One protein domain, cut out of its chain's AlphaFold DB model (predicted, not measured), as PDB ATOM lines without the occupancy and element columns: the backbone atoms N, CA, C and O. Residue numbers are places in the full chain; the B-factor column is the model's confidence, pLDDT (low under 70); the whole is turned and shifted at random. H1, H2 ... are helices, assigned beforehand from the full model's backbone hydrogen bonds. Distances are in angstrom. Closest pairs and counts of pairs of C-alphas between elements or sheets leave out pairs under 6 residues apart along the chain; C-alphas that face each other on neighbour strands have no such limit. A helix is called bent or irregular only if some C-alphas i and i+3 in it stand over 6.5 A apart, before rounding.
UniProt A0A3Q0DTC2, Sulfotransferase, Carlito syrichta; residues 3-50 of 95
ATOM      1  N   ALA A   3      41.185 -20.495  28.467       94.06
ATOM      2  CA  ALA A   3      41.499 -19.690  27.287       94.06
ATOM      3  C   ALA A   3      40.328 -19.620  26.291       94.06
ATOM      4  O   ALA A   3      39.991 -18.539  25.818       94.06
ATOM      5  N   ALA A   4      39.657 -20.750  26.034       94.44
ATOM      6  CA  ALA A   4      38.477 -20.770  25.168       94.44
ATOM      7  C   ALA A   4      37.320 -19.932  25.739       94.44
ATOM      8  O   ALA A   4      36.656 -19.222  24.992       94.44
ATOM      9  N   GLY A   5      37.102 -19.977  27.058       95.81
ATOM     10  CA  GLY A   5      36.091 -19.145  27.716       95.81
ATOM     11  C   GLY A   5      36.411 -17.652  27.616       95.81
ATOM     12  O   GLY A   5      35.531 -16.855  27.308       95.81
ATOM     13  N   ILE A   6      37.681 -17.275  27.795       96.69
ATOM     14  CA  ILE A   6      38.145 -15.890  27.622       96.69
ATOM     15  C   ILE A   6      37.916 -15.420  26.183       96.69
ATOM     16  O   ILE A   6      37.404 -14.323  25.979       96.69
ATOM     17  N   GLN A   7      38.244 -16.253  25.194       96.06
ATOM     18  CA  GLN A   7      38.032 -15.925  23.786       96.06
ATOM     19  C   GLN A   7      36.544 -15.728  23.461       96.06
ATOM     20  O   GLN A   7      36.197 -14.751  22.809       96.06
ATOM     21  N   GLN A   8      35.668 -16.601  23.971       96.56
ATOM     22  CA  GLN A   8      34.216 -16.472  23.789       96.56
ATOM     23  C   GLN A   8      33.664 -15.181  24.404       96.56
ATOM     24  O   GLN A   8      32.830 -14.517  23.793       96.56
ATOM     25  N   ILE A   9      34.130 -14.806  25.600       97.19
ATOM     26  CA  ILE A   9      33.719 -13.554  26.251       97.19
ATOM     27  C   ILE A   9      34.227 -12.345  25.458       97.19
ATOM     28  O   ILE A   9      33.476 -11.393  25.257       97.19
ATOM     29  N   ALA A  10      35.478 -12.374  24.994       97.25
ATOM     30  CA  ALA A  10      36.048 -11.292  24.199       97.25
ATOM     31  C   ALA A  10      35.274 -11.083  22.891       97.25
ATOM     32  O   ALA A  10      34.881  -9.958  22.600       97.25
ATOM     33  N   GLU A  11      34.980 -12.164  22.165       96.94
ATOM     34  CA  GLU A  11      34.187 -12.128  20.934       96.94
ATOM     35  C   GLU A  11      32.780 -11.573  21.184       96.94
ATOM     36  O   GLU A  11      32.339 -10.674  20.470       96.94
ATOM     37  N   PHE A  12      32.106 -12.031  22.245       97.62
ATOM     38  CA  PHE A  12      30.784 -11.528  22.628       97.62
ATOM     39  C   PHE A  12      30.781 -10.018  22.910       97.62
ATOM     40  O   PHE A  12      29.826  -9.323  22.570       97.62
ATOM     41  N   LEU A  13      31.852  -9.504  23.515       97.50
ATOM     42  CA  LEU A  13      32.014  -8.083  23.826       97.50
ATOM     43  C   LEU A  13      32.594  -7.261  22.658       97.50
ATOM     44  O   LEU A  13      32.750  -6.050  22.797       97.50
ATOM     45  N   GLY A  14      32.917  -7.887  21.521       97.38
ATOM     46  CA  GLY A  14      33.512  -7.218  20.360       97.38
ATOM     47  C   GLY A  14      34.996  -6.863  20.519       97.38
ATOM     48  O   GLY A  14      35.492  -5.978  19.821       97.38
ATOM     49  N   PHE A  15      35.717  -7.525  21.428       97.00
ATOM     50  CA  PHE A  15      37.156  -7.350  21.615       97.00
ATOM     51  C   PHE A  15      37.970  -8.373  20.819       97.00
ATOM     52  O   PHE A  15      37.702  -9.574  20.849       97.00
ATOM     53  N   SER A  16      39.049  -7.897  20.199       95.31
ATOM     54  CA  SER A  16      40.078  -8.741  19.587       95.31
ATOM     55  C   SER A  16      41.270  -8.862  20.530       95.31
ATOM     56  O   SER A  16      41.937  -7.867  20.811       95.31
ATOM     57  N   LEU A  17      41.545 -10.076  21.012       95.69
ATOM     58  CA  LEU A  17      42.674 -10.361  21.901       95.69
ATOM     59  C   LEU A  17      43.795 -11.092  21.161       95.69
ATOM     60  O   LEU A  17      43.545 -12.000  20.368       95.69
ATOM     61  N   THR A  18      45.044 -10.744  21.466       96.81
ATOM     62  CA  THR A  18      46.207 -11.522  21.026       96.81
ATOM     63  C   THR A  18      46.347 -12.805  21.849       96.81
ATOM     64  O   THR A  18      45.841 -12.914  22.971       96.81
ATOM     65  N   GLY A  19      47.093 -13.781  21.321       94.69
ATOM     66  CA  GLY A  19      47.413 -15.002  22.065       94.69
ATOM     67  C   GLY A  19      48.106 -14.712  23.402       94.69
ATOM     68  O   GLY A  19      47.760 -15.315  24.412       94.69
ATOM     69  N   GLU A  20      49.020 -13.740  23.434       96.62
ATOM     70  CA  GLU A  20      49.707 -13.305  24.656       96.62
ATOM     71  C   GLU A  20      48.736 -12.711  25.686       96.62
ATOM     72  O   GLU A  20      48.770 -13.093  26.856       96.62
ATOM     73  N   GLN A  21      47.808 -11.848  25.256       97.25
ATOM     74  CA  GLN A  21      46.775 -11.296  26.138       97.25
ATOM     75  C   GLN A  21      45.896 -12.402  26.730       97.25
ATOM     76  O   GLN A  21      45.637 -12.398  27.933       97.25
ATOM     77  N   ILE A  22      45.492 -13.390  25.923       96.44
ATOM     78  CA  ILE A  22      44.724 -14.545  26.409       96.44
ATOM     79  C   ILE A  22      45.519 -15.328  27.463       96.44
ATOM     80  O   ILE A  22      44.940 -15.726  28.475       96.44
ATOM     81  N   GLN A  23      46.827 -15.533  27.272       95.75
ATOM     82  CA  GLN A  23      47.667 -16.223  28.260       95.75
ATOM     83  C   GLN A  23      47.784 -15.437  29.570       95.75
ATOM     84  O   GLN A  23      47.593 -16.015  30.641       95.75
ATOM     85  N   ILE A  24      48.026 -14.125  29.499       97.06
ATOM     86  CA  ILE A  24      48.119 -13.256  30.682       97.06
ATOM     87  C   ILE A  24      46.806 -13.290  31.472       97.06
ATOM     88  O   ILE A  24      46.815 -13.543  32.680       97.06
ATOM     89  N   ILE A  25      45.672 -13.097  30.791       96.88
ATOM     90  CA  ILE A  25      44.345 -13.126  31.419       96.88
ATOM     91  C   ILE A  25      44.072 -14.513  32.011       96.88
ATOM     92  O   ILE A  25      43.608 -14.611  33.148       96.88
ATOM     93  N   SER A  26      44.403 -15.588  31.288       96.38
ATOM     94  CA  SER A  26      44.227 -16.964  31.768       96.38
ATOM     95  C   SER A  26      45.006 -17.211  33.057       96.38
ATOM     96  O   SER A  26      44.434 -17.704  34.024       96.38
ATOM     97  N   ALA A  27      46.286 -16.833  33.108       96.00
ATOM     98  CA  ALA A  27      47.129 -17.029  34.284       96.00
ATOM     99  C   ALA A  27      46.571 -16.300  35.521       96.00
ATOM    100  O   ALA A  27      46.488 -16.880  36.607       96.00
ATOM    101  N   GLN A  28      46.126 -15.053  35.343       95.81
ATOM    102  CA  GLN A  28      45.559 -14.239  36.423       95.81
ATOM    103  C   GLN A  28      44.160 -14.697  36.863       95.81
ATOM    104  O   GLN A  28      43.785 -14.473  38.013       95.81
ATOM    105  N   SER A  29      43.414 -15.357  35.975       95.44
ATOM    106  CA  SER A  29      42.039 -15.819  36.219       95.44
ATOM    107  C   SER A  29      41.960 -17.271  36.702       95.44
ATOM    108  O   SER A  29      40.871 -17.837  36.804       95.44
ATOM    109  N   THR A  30      43.095 -17.916  36.987       96.25
ATOM    110  CA  THR A  30      43.085 -19.250  37.599       96.25
ATOM    111  C   THR A  30      42.555 -19.187  39.032       96.25
ATOM    112  O   THR A  30      42.781 -18.211  39.749       96.25
ATOM    113  N   PHE A  31      41.896 -20.255  39.489       96.25
ATOM    114  CA  PHE A  31      41.383 -20.305  40.859       96.25
ATOM    115  C   PHE A  31      42.473 -20.064  41.922       96.25
ATOM    116  O   PHE A  31      42.235 -19.242  42.805       96.25
ATOM    117  N   PRO A  32      43.681 -20.671  41.850       96.44
ATOM    118  CA  PRO A  32      44.752 -20.367  42.799       96.44
ATOM    119  C   PRO A  32      45.182 -18.895  42.778       96.44
ATOM    120  O   PRO A  32      45.339 -18.302  43.843       96.44
ATOM    121  N   ALA A  33      45.325 -18.287  41.594       96.88
ATOM    122  CA  ALA A  33      45.713 -16.881  41.472       96.88
ATOM    123  C   ALA A  33      44.652 -15.938  42.062       96.88
ATOM    124  O   ALA A  33      44.985 -15.017  42.809       96.88
ATOM    125  N   MET A  34      43.371 -16.199  41.785       97.06
ATOM    126  CA  MET A  34      42.263 -15.428  42.352       97.06
ATOM    127  C   MET A  34      42.150 -15.630  43.866       97.06
ATOM    128  O   MET A  34      42.000 -14.659  44.605       97.06
ATOM    129  N   ARG A  35      42.284 -16.872  44.350       96.94
ATOM    130  CA  ARG A  35      42.247 -17.194  45.781       96.94
ATOM    131  C   ARG A  35      43.381 -16.508  46.540       96.94
ATOM    132  O   ARG A  35      43.130 -15.972  47.614       96.94
ATOM    133  N   ALA A  36      44.590 -16.461  45.978       97.00
ATOM    134  CA  ALA A  36      45.725 -15.757  46.579       97.00
ATOM    135  C   ALA A  36      45.458 -14.250  46.760       97.00
ATOM    136  O   ALA A  36      45.868 -13.681  47.763       97.00
ATOM    137  N   LYS A  37      44.713 -13.625  45.839       97.00
ATOM    138  CA  LYS A  37      44.305 -12.206  45.905       97.00
ATOM    139  C   LYS A  37      42.972 -11.966  46.624       97.00
ATOM    140  O   LYS A  37      42.483 -10.836  46.675       97.00
ATOM    141  N   SER A  38      42.328 -13.017  47.130       97.50
ATOM    142  CA  SER A  38      40.953 -12.922  47.635       97.50
ATOM    143  C   SER A  38      40.842 -12.027  48.866       97.50
ATOM    144  O   SER A  38      39.868 -11.290  48.984       97.50
ATOM    145  N   GLN A  39      41.848 -12.030  49.745       97.38
ATOM    146  CA  GLN A  39      41.869 -11.162  50.920       97.38
ATOM    147  C   GLN A  39      41.958  -9.678  50.544       97.38
ATOM    148  O   GLN A  39      41.251  -8.859  51.125       97.38
ATOM    149  N   ASP A  40      42.761  -9.337  49.535       97.56
ATOM    150  CA  ASP A  40      42.919  -7.953  49.078       97.56
ATOM    151  C   ASP A  40      41.650  -7.430  48.393       97.56
ATOM    152  O   ASP A  40      41.301  -6.259  48.506       97.56
ATOM    153  N   THR A  41      40.947  -8.308  47.675       96.62
ATOM    154  CA  THR A  41      39.784  -7.943  46.849       96.62
ATOM    155  C   THR A  41      38.448  -8.038  47.589       96.62
ATOM    156  O   THR A  41      37.521  -7.310  47.253       96.62
ATOM    157  N   HIS A  42      38.333  -8.920  48.587       96.81
ATOM    158  CA  HIS A  42      37.081  -9.220  49.298       96.81
ATOM    159  C   HIS A  42      37.229  -9.132  50.829       96.81
ATOM    160  O   HIS A  42      36.337  -9.547  51.570       96.81
ATOM    161  N   GLY A  43      38.350  -8.601  51.325       97.12
ATOM    162  CA  GLY A  43      38.624  -8.456  52.752       97.12
ATOM    163  C   GLY A  43      38.781  -9.797  53.471       97.12
ATOM    164  O   GLY A  43      39.064 -10.835  52.874       97.12
ATOM    165  N   ALA A  44      38.560  -9.793  54.787       96.88
ATOM    166  CA  ALA A  44      38.771 -10.965  55.643       96.88
ATOM    167  C   ALA A  44      37.940 -12.202  55.243       96.88
ATOM    168  O   ALA A  44      38.329 -13.327  55.548       96.88
ATOM    169  N   VAL A  45      36.814 -12.015  54.543       96.56
ATOM    170  CA  VAL A  45      35.964 -13.124  54.079       96.56
ATOM    171  C   VAL A  45      36.460 -13.760  52.778       96.56
ATOM    172  O   VAL A  45      36.054 -14.874  52.455       96.56
ATOM    173  N   GLY A  46      37.360 -13.099  52.042       96.56
ATOM    174  CA  GLY A  46      37.848 -13.546  50.737       96.56
ATOM    175  C   GLY A  46      38.328 -15.001  50.714       96.56
ATOM    176  O   GLY A  46      37.779 -15.794  49.945       96.56
ATOM    177  N   PRO A  47      39.262 -15.411  51.592       94.62
ATOM    178  CA  PRO A  47      39.759 -16.788  51.613       94.62
ATOM    179  C   PRO A  47      38.678 -17.858  51.842       94.62
ATOM    180  O   PRO A  47      38.869 -19.007  51.440       94.62
ATOM    181  N   PHE A  48      37.547 -17.489  52.457       95.25
ATOM    182  CA  PHE A  48      36.407 -18.377  52.697       95.25
ATOM    183  C   PHE A  48      35.443 -18.438  51.505       95.25
ATOM    184  O   PHE A  48      34.879 -19.498  51.236       95.25
ATOM    185  N   LEU A  49      35.283 -17.337  50.761       95.81
ATOM    186  CA  LEU A  49      34.488 -17.305  49.525       95.81
ATOM    187  C   LEU A  49      35.133 -18.169  48.427       95.81
ATOM    188  O   LEU A  49      34.455 -18.925  47.729       95.81
ATOM    189  N   PHE A  50      36.461 -18.120  48.308       96.19
ATOM    190  CA  PHE A  50      37.229 -18.918  47.350       96.19
ATOM    191  C   PHE A  50      37.602 -20.284  47.951       96.19
ATOM    192  O   PHE A  50      38.751 -20.531  48.319       96.19
TER     193      PHE A  50
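What this domain is: This is residues 3 to 50 of the 95 residues of the protein "Sulfotransferase" of Carlito syrichta (UniProt A0A3Q0DTC2). Look for a loose, open bracket: H2 and then H3 run along its length, with H1 packed steeply on H2 at one end, the irregular H4 at the other, and a gap between H1 and H4. The printed part has 48 residues with four named helices, H1 to H4, and is all helix. It is loose and elongated, radius of gyration of the C-alphas 13.1 A, spans 36 by 18 by 14 A.

How they stand to each other: H1, residues 3 to 12, touches H2, residues 19 to 28, closest at C-alphas 3 and 26, 5.9 A. They run opposite ways at a steep tilt of 69 degrees, only just short of about perpendicular. H3, residues 31 to 36, is close to H2 but not clearly touching, C-alphas 28 and 34 being closest at 6.9 A. H4, residues 38 to 49, only just touches H3, with 3 pairs of C-alphas within 8 A and residues 46 to 47 alone; C-alphas 35 and 47 are closest, 6.4 A. H4 is irregular, C-alphas 41 and 44 being 9.4 A apart; 3 of 8 O i to N i+4 pairs and 4 of 9 O i to N i+3 pairs are within hydrogen-bond range, while H1, H2 and H3 have every O i to N i+4 pair within it.

Where its parts are: Find C-alpha 3 at (41.499, -19.690, 27.287); H1 runs 14.3 A from there, H2 14.5 A, H3 8.5 A, and H4 8.0 A to C-alpha 49 at (34.488, -17.305, 49.525).

The domain as a whole: C-alphas 16 and 44 are the farthest apart, 36.1 A. The printed part has no cut, no link is long, and no printed residue is under 70 in pLDDT.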